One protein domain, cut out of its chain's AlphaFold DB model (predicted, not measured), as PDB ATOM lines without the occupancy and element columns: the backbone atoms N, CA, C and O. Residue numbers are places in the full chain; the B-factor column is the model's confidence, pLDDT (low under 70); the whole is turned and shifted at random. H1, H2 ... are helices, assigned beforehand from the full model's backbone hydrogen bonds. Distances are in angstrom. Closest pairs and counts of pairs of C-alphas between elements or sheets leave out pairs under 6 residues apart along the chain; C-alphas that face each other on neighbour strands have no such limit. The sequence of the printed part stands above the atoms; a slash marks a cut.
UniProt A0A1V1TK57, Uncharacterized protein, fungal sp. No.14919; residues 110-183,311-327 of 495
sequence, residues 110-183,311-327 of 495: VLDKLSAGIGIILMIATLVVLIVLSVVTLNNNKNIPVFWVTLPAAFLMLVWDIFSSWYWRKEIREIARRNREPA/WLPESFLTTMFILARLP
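AT A GLANCE: This is residues 110 to 183 and 311 to 327 of the 495 residues of an uncharacterized protein of fungal sp. No.14919 (UniProt A0A1V1TK57). A long helical hairpin, H1 and H2, makes most of the length; H5 packs on residues 158 to 165 of H2, and the pair H3 and H4 lies by that end of H2. The printed part has 91 residues with five named helices, H1 to H5 in order, and is all helix. It is a loose rod, radius of gyration of the C-alphas 17.6 A, spanning 60 by 23 by 22 A.

IN THESE COORDINATES: H1, residues 113 to 138, begins at C-alpha 113 (130.601, 126.075, 134.397) and measures 37.3 A. H2, residues 147 to 167, measures 29.3 A. H3 is residues 169 to 180, H4 311 to 315; H5, 317 to 325, ends at C-alpha 325 (148.411, 128.650, 125.220).

HOW THE PARTS SIT: H1 and H2 touch, opposite ways at a shallow tilt of 15 degrees; their closest C-alphas, Thr 126 and Thr 150, are 6.6 A apart. H2 touches H5, closest C-alphas Asp 161 and Thr 319, 5.9 A. H3 touches H4, closest C-alphas Arg 169 and Ser 315, 5.2 A. H1 is apart from H3, H4 and H5. Every O i to N i+4 pair is within hydrogen-bond range in H1, H3, H4 and H5, and 15 of 17 in H2.

THE WHOLE: Residues 184 to 310 are cut out; C-alphas 183 and 311 are 23.6 A apart. No link printed whole is long. pLDDT is under 70 for 15 residues, among them 178 to 183.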
ATOM      1  N   VAL A 110     130.689 129.372 125.720       51.75
ATOM      2  CA  VAL A 110     130.618 128.057 126.357       51.75
ATOM      3  C   VAL A 110     131.566 128.112 127.549       51.75
ATOM      4  O   VAL A 110     132.702 127.653 127.510       51.75
ATOM      5  N   LEU A 111     131.133 128.801 128.596       54.91
ATOM      6  CA  LEU A 111     131.745 128.802 129.886       54.91
ATOM      7  C   LEU A 111     131.253 127.490 130.448       54.91
ATOM      8  O   LEU A 111     130.127 127.391 130.932       54.91
ATOM      9  N   ASP A 112     132.073 126.466 130.260       67.31
ATOM     10  CA  ASP A 112     131.883 125.176 130.886       67.31
ATOM     11  C   ASP A 112     131.926 125.397 132.404       67.31
ATOM     12  O   ASP A 112     132.979 125.355 133.039       67.31
ATOM     13  N   LYS A 113     130.769 125.754 132.976       77.94
ATOM     14  CA  LYS A 113     130.601 126.075 134.397       77.94
ATOM     15  C   LYS A 113     131.055 124.896 135.251       77.94
ATOM     16  O   LYS A 113     131.569 125.107 136.346       77.94
ATOM     17  N   LEU A 114     130.889 123.677 134.733       81.44
ATOM     18  CA  LEU A 114     131.293 122.446 135.391       81.44
ATOM     19  C   LEU A 114     132.820 122.323 135.423       81.44
ATOM     20  O   LEU A 114     133.387 122.226 136.510       81.44
ATOM     21  N   SER A 115     133.498 122.400 134.274       80.81
ATOM     22  CA  SER A 115     134.968 122.338 134.237       80.81
ATOM     23  C   SER A 115     135.619 123.524 134.948       80.81
ATOM     24  O   SER A 115     136.632 123.351 135.624       80.81
ATOM     25  N   ALA A 116     135.017 124.716 134.887       84.25
ATOM     26  CA  ALA A 116     135.457 125.868 135.669       84.25
ATOM     27  C   ALA A 116     135.322 125.615 137.180       84.25
ATOM     28  O   ALA A 116     136.259 125.886 137.931       84.25
ATOM     29  N   GLY A 117     134.194 125.054 137.628       88.56
ATOM     30  CA  GLY A 117     133.977 124.680 139.027       88.56
ATOM     31  C   GLY A 117     134.990 123.646 139.520       88.56
ATOM     32  O   GLY A 117     135.594 123.832 140.575       88.56
ATOM     33  N   ILE A 118     135.243 122.601 138.727       89.00
ATOM     34  CA  ILE A 118     136.249 121.571 139.030       89.00
ATOM     35  C   ILE A 118     137.647 122.183 139.098       89.00
ATOM     36  O   ILE A 118     138.374 121.925 140.057       89.00
ATOM     37  N   GLY A 119     138.004 123.046 138.145       88.81
ATOM     38  CA  GLY A 119     139.279 123.759 138.149       88.81
ATOM     39  C   GLY A 119     139.469 124.627 139.397       88.81
ATOM     40  O   GLY A 119     140.541 124.602 140.000       88.81
ATOM     41  N   ILE A 120     138.427 125.340 139.839       91.06
ATOM     42  CA  ILE A 120     138.459 126.149 141.070       91.06
ATOM     43  C   ILE A 120     138.656 125.261 142.301       91.06
ATOM     44  O   ILE A 120     139.540 125.536 143.114       91.06
ATOM     45  N   ILE A 121     137.871 124.187 142.436       93.88
ATOM     46  CA  ILE A 121     137.972 123.253 143.567       93.88
ATOM     47  C   ILE A 121     139.370 122.635 143.618       93.88
ATOM     48  O   ILE A 121     140.005 122.622 144.673       93.88
ATOM     49  N   LEU A 122     139.880 122.171 142.476       93.69
ATOM     50  CA  LEU A 122     141.197 121.555 142.378       93.69
ATOM     51  C   LEU A 122     142.313 122.553 142.701       93.69
ATOM     52  O   LEU A 122     143.254 122.207 143.412       93.69
ATOM     53  N   MET A 123     142.202 123.799 142.236       91.25
ATOM     54  CA  MET A 123     143.158 124.860 142.556       91.25
ATOM     55  C   MET A 123     143.168 125.174 144.060       91.25
ATOM     56  O   MET A 123     144.244 125.238 144.655       91.25
ATOM     57  N   ILE A 124     141.994 125.320 144.691       93.00
ATOM     58  CA  ILE A 124     141.879 125.553 146.141       93.00
ATOM     59  C   ILE A 124     142.477 124.376 146.913       93.00
ATOM     60  O   ILE A 124     143.314 124.585 147.789       93.00
ATOM     61  N   ALA A 125     142.116 123.141 146.555       94.12
ATOM     62  CA  ALA A 125     142.660 121.941 147.181       94.12
ATOM     63  C   ALA A 125     144.190 121.877 147.044       94.12
ATOM     64  O   ALA A 125     144.888 121.625 148.021       94.12
ATOM     65  N   THR A 126     144.725 122.187 145.859       92.25
ATOM     66  CA  THR A 126     146.173 122.222 145.603       92.25
ATOM     67  C   THR A 126     146.870 123.258 146.485       92.25
ATOM     68  O   THR A 126     147.906 122.958 147.074       92.25
ATOM     69  N   LEU A 127     146.302 124.459 146.631       89.56
ATOM     70  CA  LEU A 127     146.847 125.497 147.514       89.56
ATOM     71  C   LEU A 127     146.822 125.071 148.986       89.56
ATOM     72  O   LEU A 127     147.818 125.246 149.685       89.56
ATOM     73  N   VAL A 128     145.723 124.466 149.449       90.69
ATOM     74  CA  VAL A 128     145.621 123.936 150.816       90.69
ATOM     75  C   VAL A 128     146.668 122.847 151.051       90.69
ATOM     76  O   VAL A 128     147.385 122.905 152.048       90.69
ATOM     77  N   VAL A 129     146.830 121.901 150.120       91.25
ATOM     78  CA  VAL A 129     147.851 120.844 150.219       91.25
ATOM     79  C   VAL A 129     149.258 121.438 150.238       91.25
ATOM     80  O   VAL A 129     150.070 121.012 151.053       91.25
ATOM     81  N   LEU A 130     149.556 122.443 149.408       88.69
ATOM     82  CA  LEU A 130     150.856 123.123 149.426       88.69
ATOM     83  C   LEU A 130     151.153 123.768 150.783       88.69
ATOM     84  O   LEU A 130     152.276 123.657 151.277       88.69
ATOM     85  N   ILE A 131     150.160 124.409 151.401       86.50
ATOM     86  CA  ILE A 131     150.306 125.019 152.727       86.50
ATOM     87  C   ILE A 131     150.510 123.935 153.791       86.50
ATOM     88  O   ILE A 131     151.503 123.978 154.515       86.50
ATOM     89  N   VAL A 132     149.618 122.942 153.859       87.25
ATOM     90  CA  VAL A 132     149.673 121.864 154.861       87.25
ATOM     91  C   VAL A 132     150.980 121.088 154.750       87.25
ATOM     92  O   VAL A 132     151.679 120.907 155.745       87.25
ATOM     93  N   LEU A 133     151.356 120.677 153.538       85.12
ATOM     94  CA  LEU A 133     152.587 119.934 153.308       85.12
ATOM     95  C   LEU A 133     153.806 120.779 153.666       85.12
ATOM     96  O   LEU A 133     154.729 120.259 154.285       85.12
ATOM     97  N   SER A 134     153.802 122.077 153.344       81.25
ATOM     98  CA  SER A 134     154.883 122.979 153.742       81.25
ATOM     99  C   SER A 134     155.002 123.092 155.264       81.25
ATOM    100  O   SER A 134     156.117 123.138 155.762       81.25
ATOM    101  N   VAL A 135     153.899 123.101 156.014       79.69
ATOM    102  CA  VAL A 135     153.938 123.131 157.488       79.69
ATOM    103  C   VAL A 135     154.455 121.809 158.064       79.69
ATOM    104  O   VAL A 135     155.313 121.806 158.941       79.69
ATOM    105  N   VAL A 136     153.995 120.674 157.537       81.12
ATOM    106  CA  VAL A 136     154.432 119.339 157.990       81.12
ATOM    107  C   VAL A 136     155.913 119.093 157.692       81.12
ATOM    108  O   VAL A 136     156.624 118.461 158.476       81.12
ATOM    109  N   THR A 137     156.396 119.590 156.556       73.06
ATOM    110  CA  THR A 137     157.790 119.425 156.126       73.06
ATOM    111  C   THR A 137     158.769 120.318 156.872       73.06
ATOM    112  O   THR A 137     159.887 119.866 157.129       73.06
ATOM    113  N   LEU A 138     158.342 121.517 157.293       66.00
ATOM    114  CA  LEU A 138     159.124 122.387 158.179       66.00
ATOM    115  C   LEU A 138     159.527 121.651 159.465       66.00
ATOM    116  O   LEU A 138     160.683 121.713 159.869       66.00
ATOM    117  N   ASN A 139     158.617 120.867 160.045       65.38
ATOM    118  CA  ASN A 139     158.883 120.111 161.274       65.38
ATOM    119  C   ASN A 139     159.840 118.922 161.078       65.38
ATOM    120  O   ASN A 139     160.419 118.435 162.043       65.38
ATOM    121  N   ASN A 140     160.013 118.444 159.841       67.56
ATOM    122  CA  ASN A 140     160.814 117.259 159.516       67.56
ATOM    123  C   ASN A 140     162.107 117.586 158.748       67.56
ATOM    124  O   ASN A 140     162.788 116.672 158.282       67.56
ATOM    125  N   ASN A 141     162.429 118.875 158.576       65.19
ATOM    126  CA  ASN A 141     163.603 119.375 157.848       65.19
ATOM    127  C   ASN A 141     163.735 118.843 156.399       65.19
ATOM    128  O   ASN A 141     164.828 118.791 155.833       65.19
ATOM    129  N   LYS A 142     162.618 118.424 155.785       69.62
ATOM    130  CA  LYS A 142     162.564 117.860 154.425       69.62
ATOM    131  C   LYS A 142     161.728 118.745 153.520       69.62
ATOM    132  O   LYS A 142     160.518 118.587 153.476       69.62
ATOM    133  N   ASN A 143     162.346 119.619 152.740       70.62
ATOM    134  CA  ASN A 143     161.601 120.472 151.816       70.62
ATOM    135  C   ASN A 143     161.158 119.687 150.577       70.62
ATOM    136  O   ASN A 143     161.981 119.143 149.842       70.62
ATOM    137  N   ILE A 144     159.844 119.630 150.349       76.94
ATOM    138  CA  ILE A 144     159.265 118.996 149.162       76.94
ATOM    139  C   ILE A 144     159.108 120.063 148.073       76.94
ATOM    140  O   ILE A 144     158.419 121.063 148.294       76.94
ATOM    141  N   PRO A 145     159.717 119.874 146.888       80.94
ATOM    142  CA  PRO A 145     159.515 120.772 145.761       80.94
ATOM    143  C   PRO A 145     158.034 120.917 145.397       80.94
ATOM    144  O   PRO A 145     157.314 119.927 145.271       80.94
ATOM    145  N   VAL A 146     157.603 122.155 145.147       82.62
ATOM    146  CA  VAL A 146     156.202 122.524 144.854       82.62
ATOM    147  C   VAL A 146     155.604 121.705 143.701       82.62
ATOM    148  O   VAL A 146     154.420 121.367 143.728       82.62
ATOM    149  N   PHE A 147     156.427 121.324 142.716       86.00
ATOM    150  CA  PHE A 147     155.965 120.580 141.546       86.00
ATOM    151  C   PHE A 147     155.400 119.193 141.880       86.00
ATOM    152  O   PHE A 147     154.534 118.719 141.150       86.00
ATOM    153  N   TRP A 148     155.818 118.558 142.983       88.06
ATOM    154  CA  TRP A 148     155.276 117.259 143.400       88.06
ATOM    155  C   TRP A 148     153.788 117.313 143.740       88.06
ATOM    156  O   TRP A 148     153.106 116.299 143.643       88.06
ATOM    157  N   VAL A 149     153.282 118.490 144.109       89.56
ATOM    158  CA  VAL A 149     151.861 118.706 144.401       89.56
ATOM    159  C   VAL A 149     151.139 119.263 143.176       89.56
ATOM    160  O   VAL A 149     150.047 118.813 142.837       89.56
ATOM    161  N   THR A 150     151.748 120.220 142.470       89.50
ATOM    162  CA  THR A 150     151.075 120.887 141.346       89.50
ATOM    163  C   THR A 150     151.008 120.027 140.086       89.50
ATOM    164  O   THR A 150     150.065 120.173 139.317       89.50
ATOM    165  N   LEU A 151     151.979 119.138 139.847       90.88
ATOM    166  CA  LEU A 151     152.021 118.307 138.638       90.88
ATOM    167  C   LEU A 151     150.922 117.229 138.620       90.88
ATOM    168  O   LEU A 151     150.238 117.134 137.601       90.88
ATOM    169  N   PRO A 152     150.656 116.484 139.711       93.69
ATOM    170  CA  PRO A 152     149.499 115.590 139.774       93.69
ATOM    171  C   PRO A 152     148.167 116.326 139.607       93.69
ATOM    172  O   PRO A 152     147.305 115.861 138.867       93.69
ATOM    173  N   ALA A 153     148.007 117.496 140.233       92.31
ATOM    174  CA  ALA A 153     146.806 118.312 140.063       92.31
ATOM    175  C   ALA A 153     146.627 118.759 138.602       92.31
ATOM    176  O   ALA A 153     145.555 118.593 138.025       92.31
ATOM    177  N   ALA A 154     147.691 119.246 137.960       89.75
ATOM    178  CA  ALA A 154     147.658 119.607 136.545       89.75
ATOM    179  C   ALA A 154     147.316 118.405 135.648       89.75
ATOM    180  O   ALA A 154     146.552 118.547 134.696       89.75
ATOM    181  N   PHE A 155     147.835 117.216 135.969       91.81
ATOM    182  CA  PHE A 155     147.510 115.988 135.248       91.81
ATOM    183  C   PHE A 155     146.037 115.592 135.408       91.81
ATOM    184  O   PHE A 155     145.391 115.261 134.418       91.81
ATOM    185  N   LEU A 156     145.475 115.679 136.618       93.25
ATOM    186  CA  LEU A 156     144.050 115.421 136.856       93.25
ATOM    187  C   LEU A 156     143.159 116.381 136.063       93.25
ATOM    188  O   LEU A 156     142.195 115.936 135.443       93.25
ATOM    189  N   MET A 157     143.510 117.671 136.031       90.88
ATOM    190  CA  MET A 157     142.790 118.654 135.218       90.88
ATOM    191  C   MET A 157     142.888 118.324 133.727       90.88
ATOM    192  O   MET A 157     141.883 118.344 133.028       90.88
ATOM    193  N   LEU A 158     144.071 117.943 133.240       89.62
ATOM    194  CA  LEU A 158     144.266 117.559 131.842       89.62
ATOM    195  C   LEU A 158     143.434 116.323 131.463       89.62
ATOM    196  O   LEU A 158     142.818 116.300 130.399       89.62
ATOM    197  N   VAL A 159     143.401 115.302 132.325       91.12
ATOM    198  CA  VAL A 159     142.576 114.101 132.119       91.12
ATOM    199  C   VAL A 159     141.097 114.471 132.095       91.12
ATOM    200  O   VAL A 159     140.375 114.005 131.212       91.12
ATOM    201  N   TRP A 160     140.656 115.337 133.011       90.19
ATOM    202  CA  TRP A 160     139.295 115.862 133.011       90.19
ATOM    203  C   TRP A 160     138.978 116.622 131.718       90.19
ATOM    204  O   TRP A 160     137.962 116.339 131.092       90.19
ATOM    205  N   ASP A 161     139.848 117.526 131.266       87.44
ATOM    206  CA  ASP A 161     139.655 118.313 130.042       87.44
ATOM    207  C   ASP A 161     139.573 117.427 128.793       87.44
ATOM    208  O   ASP A 161     138.770 117.681 127.895       87.44
ATOM    209  N   ILE A 162     140.377 116.362 128.729       87.75
ATOM    210  CA  ILE A 162     140.335 115.383 127.635       87.75
ATOM    211  C   ILE A 162     139.039 114.568 127.695       87.75
ATOM    212  O   ILE A 162     138.376 114.382 126.672       87.75
ATOM    213  N   PHE A 163     138.664 114.081 128.880       88.31
ATOM    214  CA  PHE A 163     137.476 113.250 129.067       88.31
ATOM    215  C   PHE A 163     136.184 114.029 128.808       88.31
ATOM    216  O   PHE A 163     135.339 113.571 128.040       88.31
ATOM    217  N   SER A 164     136.056 115.219 129.394       84.00
ATOM    218  CA  SER A 164     134.935 116.140 129.184       84.00
ATOM    219  C   SER A 164     134.783 116.478 127.703       84.00
ATOM    220  O   SER A 164     133.711 116.288 127.126       84.00
ATOM    221  N   SER A 165     135.882 116.859 127.045       82.88
ATOM    222  CA  SER A 165     135.897 117.121 125.607       82.88
ATOM    223  C   SER A 165     135.434 115.912 124.792       82.88
ATOM    224  O   SER A 165     134.664 116.058 123.846       82.88
ATOM    225  N   TRP A 166     135.857 114.700 125.160       84.62
ATOM    226  CA  TRP A 166     135.456 113.477 124.465       84.62
ATOM    227  C   TRP A 166     133.980 113.121 124.664       84.62
ATOM    228  O   TRP A 166     133.316 112.683 123.713       84.62
ATOM    229  N   TYR A 167     133.484 113.284 125.890       85.62
ATOM    230  CA  TYR A 167     132.116 112.971 126.285       85.62
ATOM    231  C   TYR A 167     131.121 113.939 125.630       85.62
ATOM    232  O   TYR A 167     130.200 113.499 124.940       85.62
ATOM    233  N   TRP A 168     131.378 115.248 125.714       81.94
ATOM    234  CA  TRP A 168     130.544 116.308 125.126       81.94
ATOM    235  C   TRP A 168     130.916 116.673 123.679       81.94
ATOM    236  O   TRP A 168     130.430 117.662 123.132       81.94
ATOM    237  N   ARG A 169     131.732 115.857 122.993       81.25
ATOM    238  CA  ARG A 169     132.261 116.179 121.651       81.25
ATOM    239  C   ARG A 169     131.194 116.538 120.615       81.25
ATOM    240  O   ARG A 169     131.463 117.320 119.711       81.25
ATOM    241  N   LYS A 170     130.007 115.921 120.682       80.38
ATOM    242  CA  LYS A 170     128.930 116.165 119.706       80.38
ATOM    243  C   LYS A 170     128.365 117.574 119.871       80.38
ATOM    244  O   LYS A 170     128.305 118.313 118.895       80.38
ATOM    245  N   GLU A 171     128.071 117.945 121.111       78.56
ATOM    246  CA  GLU A 171     127.569 119.263 121.493       78.56
ATOM    247  C   GLU A 171     128.608 120.358 121.203       78.56
ATOM    248  O   GLU A 171     128.302 121.350 120.545       78.56
ATOM    249  N   ILE A 172     129.878 120.124 121.554       74.31
ATOM    250  CA  ILE A 172     130.986 121.047 121.249       74.31
ATOM    251  C   ILE A 172     131.115 121.279 119.734       74.31
ATOM    252  O   ILE A 172     131.285 122.417 119.295       74.31
ATOM    253  N   ARG A 173     130.986 120.229 118.908       75.50
ATOM    254  CA  ARG A 173     131.023 120.350 117.438       75.50
ATOM    255  C   ARG A 173     129.823 121.090 116.864       75.50
ATOM    256  O   ARG A 173     129.957 121.749 115.835       75.50
ATOM    257  N   GLU A 174     128.645 120.932 117.453       76.00
ATOM    258  CA  GLU A 174     127.445 121.666 117.040       76.00
ATOM    259  C   GLU A 174     127.590 123.153 117.348       76.00
ATOM    260  O   GLU A 174     127.340 123.986 116.479       76.00
ATOM    261  N   ILE A 175     128.112 123.489 118.526       71.31
ATOM    262  CA  ILE A 175     128.383 124.874 118.906       71.31
ATOM    263  C   ILE A 175     129.494 125.479 118.039       71.31
ATOM    264  O   ILE A 175     129.355 126.596 117.547       71.31
ATOM    265  N   ALA A 176     130.578 124.741 117.781       69.06
ATOM    266  CA  ALA A 176     131.649 125.193 116.893       69.06
ATOM    267  C   ALA A 176     131.151 125.439 115.458       69.06
ATOM    268  O   ALA A 176     131.623 126.367 114.802       69.06
ATOM    269  N   ARG A 177     130.180 124.645 114.980       71.81
ATOM    270  CA  ARG A 177     129.500 124.885 113.699       71.81
ATOM    271  C   ARG A 177     128.630 126.139 113.750       71.81
ATOM    272  O   ARG A 177     128.798 126.992 112.888       71.81
ATOM    273  N   ARG A 178     127.803 126.300 114.789       68.81
ATOM    274  CA  ARG A 178     126.964 127.495 114.989       68.81
ATOM    275  C   ARG A 178     127.796 128.782 115.034       68.81
ATOM    276  O   ARG A 178     127.425 129.763 114.412       68.81
ATOM    277  N   ASN A 179     128.952 128.759 115.698       63.94
ATOM    278  CA  ASN A 179     129.860 129.909 115.789       63.94
ATOM    279  C   ASN A 179     130.618 130.215 114.482       63.94
ATOM    280  O   ASN A 179     131.162 131.307 114.344       63.94
ATOM    281  N   ARG A 180     130.709 129.261 113.542       65.19
ATOM    282  CA  ARG A 180     131.288 129.495 112.206       65.19
ATOM    283  C   ARG A 180     130.277 130.065 111.220       65.19
ATOM    284  O   ARG A 180     130.696 130.607 110.200       65.19
ATOM    285  N   GLU A 181     128.980 129.930 111.484       63.59
ATOM    286  CA  GLU A 181     127.978 130.591 110.662       63.59
ATOM    287  C   GLU A 181     128.057 132.101 110.919       63.59
ATOM    288  O   GLU A 181     127.930 132.532 112.069       63.59
ATOM    289  N   PRO A 182     128.316 132.923 109.884       56.75
ATOM    290  CA  PRO A 182     128.368 134.362 110.065       56.75
ATOM    291  C   PRO A 182     127.024 134.836 110.611       56.75
ATOM    292  O   PRO A 182     125.968 134.401 110.134       56.75
ATOM    293  N   ALA A 183     127.081 135.719 111.612       61.62
ATOM    294  CA  ALA A 183     125.897 136.362 112.159       61.62
ATOM    295  C   ALA A 183     125.040 136.913 111.003       61.62
ATOM    296  O   ALA A 183     125.606 137.374 110.007       61.62
ATOM    297  N   TRP A 311     140.009 117.735 112.737       77.12
ATOM    298  CA  TRP A 311     139.206 116.972 113.688       77.12
ATOM    299  C   TRP A 311     139.582 117.234 115.154       77.12
ATOM    300  O   TRP A 311     138.693 117.266 116.008       77.12
ATOM    301  N   LEU A 312     140.870 117.438 115.461       77.19
ATOM    302  CA  LEU A 312     141.364 117.651 116.829       77.19
ATOM    303  C   LEU A 312     140.763 118.906 117.488       77.19
ATOM    304  O   LEU A 312     140.123 118.752 118.526       77.19
ATOM    305  N   PRO A 313     140.874 120.122 116.911       74.56
ATOM    306  CA  PRO A 313     140.283 121.329 117.495       74.56
ATOM    307  C   PRO A 313     138.754 121.283 117.579       74.56
ATOM    308  O   PRO A 313     138.176 121.849 118.500       74.56
ATOM    309  N   GLU A 314     138.095 120.596 116.641       70.00
ATOM    310  CA  GLU A 314     136.634 120.451 116.622       70.00
ATOM    311  C   GLU A 314     136.124 119.475 117.692       70.00
ATOM    312  O   GLU A 314     134.979 119.575 118.121       70.00
ATOM    313  N   SER A 315     136.957 118.527 118.131       72.81
ATOM    314  CA  SER A 315     136.576 117.490 119.103       72.81
ATOM    315  C   SER A 315     137.103 117.756 120.509       72.81
ATOM    316  O   SER A 315     136.492 117.322 121.477       72.81
ATOM    317  N   PHE A 316     138.232 118.453 120.615       75.50
ATOM    318  CA  PHE A 316     138.947 118.734 121.857       75.50
ATOM    319  C   PHE A 316     139.208 120.230 121.999       75.50
ATOM    320  O   PHE A 316     140.351 120.662 122.139       75.50
ATOM    321  N   LEU A 317     138.143 121.029 121.924       73.62
ATOM    322  CA  LEU A 317     138.244 122.486 121.894       73.62
ATOM    323  C   LEU A 317     139.010 123.028 123.108       73.62
ATOM    324  O   LEU A 317     139.983 123.759 122.936       73.62
ATOM    325  N   THR A 318     138.625 122.617 124.319       73.12
ATOM    326  CA  THR A 318     139.247 123.066 125.574       73.12
ATOM    327  C   THR A 318     140.707 122.631 125.661       73.12
ATOM    328  O   THR A 318     141.590 123.463 125.866       73.12
ATOM    329  N   THR A 319     140.993 121.348 125.424       79.62
ATOM    330  CA  THR A 319     142.362 120.821 125.492       79.62
ATOM    331  C   THR A 319     143.271 121.476 124.456       79.62
ATOM    332  O   THR A 319     144.376 121.885 124.793       79.62
ATOM    333  N   MET A 320     142.821 121.621 123.205       78.81
ATOM    334  CA  MET A 320     143.616 122.256 122.149       78.81
ATOM    335  C   MET A 320     143.822 123.745 122.412       78.81
ATOM    336  O   MET A 320     144.902 124.268 122.148       78.81
ATOM    337  N   PHE A 321     142.824 124.419 122.978       75.44
ATOM    338  CA  PHE A 321     142.936 125.813 123.385       75.44
ATOM    339  C   PHE A 321     143.953 126.015 124.515       75.44
ATOM    340  O   PHE A 321     144.752 126.949 124.453       75.44
ATOM    341  N   ILE A 322     143.956 125.141 125.527       77.12
ATOM    342  CA  ILE A 322     144.941 125.169 126.618       77.12
ATOM    343  C   ILE A 322     146.331 124.842 126.078       77.12
ATOM    344  O   ILE A 322     147.277 125.581 126.346       77.12
ATOM    345  N   LEU A 323     146.445 123.775 125.282       81.19
ATOM    346  CA  LEU A 323     147.699 123.325 124.689       81.19
ATOM    347  C   LEU A 323     148.322 124.453 123.860       81.19
ATOM    348  O   LEU A 323     149.456 124.831 124.112       81.19
ATOM    349  N   ALA A 324     147.550 125.102 122.987       78.19
ATOM    350  CA  ALA A 324     148.006 126.244 122.193       78.19
ATOM    351  C   ALA A 324     148.457 127.464 123.025       78.19
ATOM    352  O   ALA A 324     149.159 128.329 122.503       78.19
ATOM    353  N   ARG A 325     148.057 127.558 124.299       73.81
ATOM    354  CA  ARG A 325     148.411 128.650 125.220       73.81
ATOM    355  C   ARG A 325     149.541 128.302 126.183       73.81
ATOM    356  O   ARG A 325     149.963 129.178 126.939       73.81
ATOM    357  N   LEU A 326     150.026 127.059 126.186       77.69
ATOM    358  CA  LEU A 326     151.171 126.696 127.012       77.69
ATOM    359  C   LEU A 326     152.411 127.484 126.567       77.69
ATOM    360  O   LEU A 326     152.608 127.728 125.374       77.69
ATOM    361  N   PRO A 327     153.275 127.884 127.512       72.50
ATOM    362  CA  PRO A 327     154.408 128.751 127.229       72.50
ATOM    363  C   PRO A 327     155.583 127.955 126.634       72.50
ATOM    364  O   PRO A 327     156.673 127.903 127.204       72.50
TER     365      PRO A 327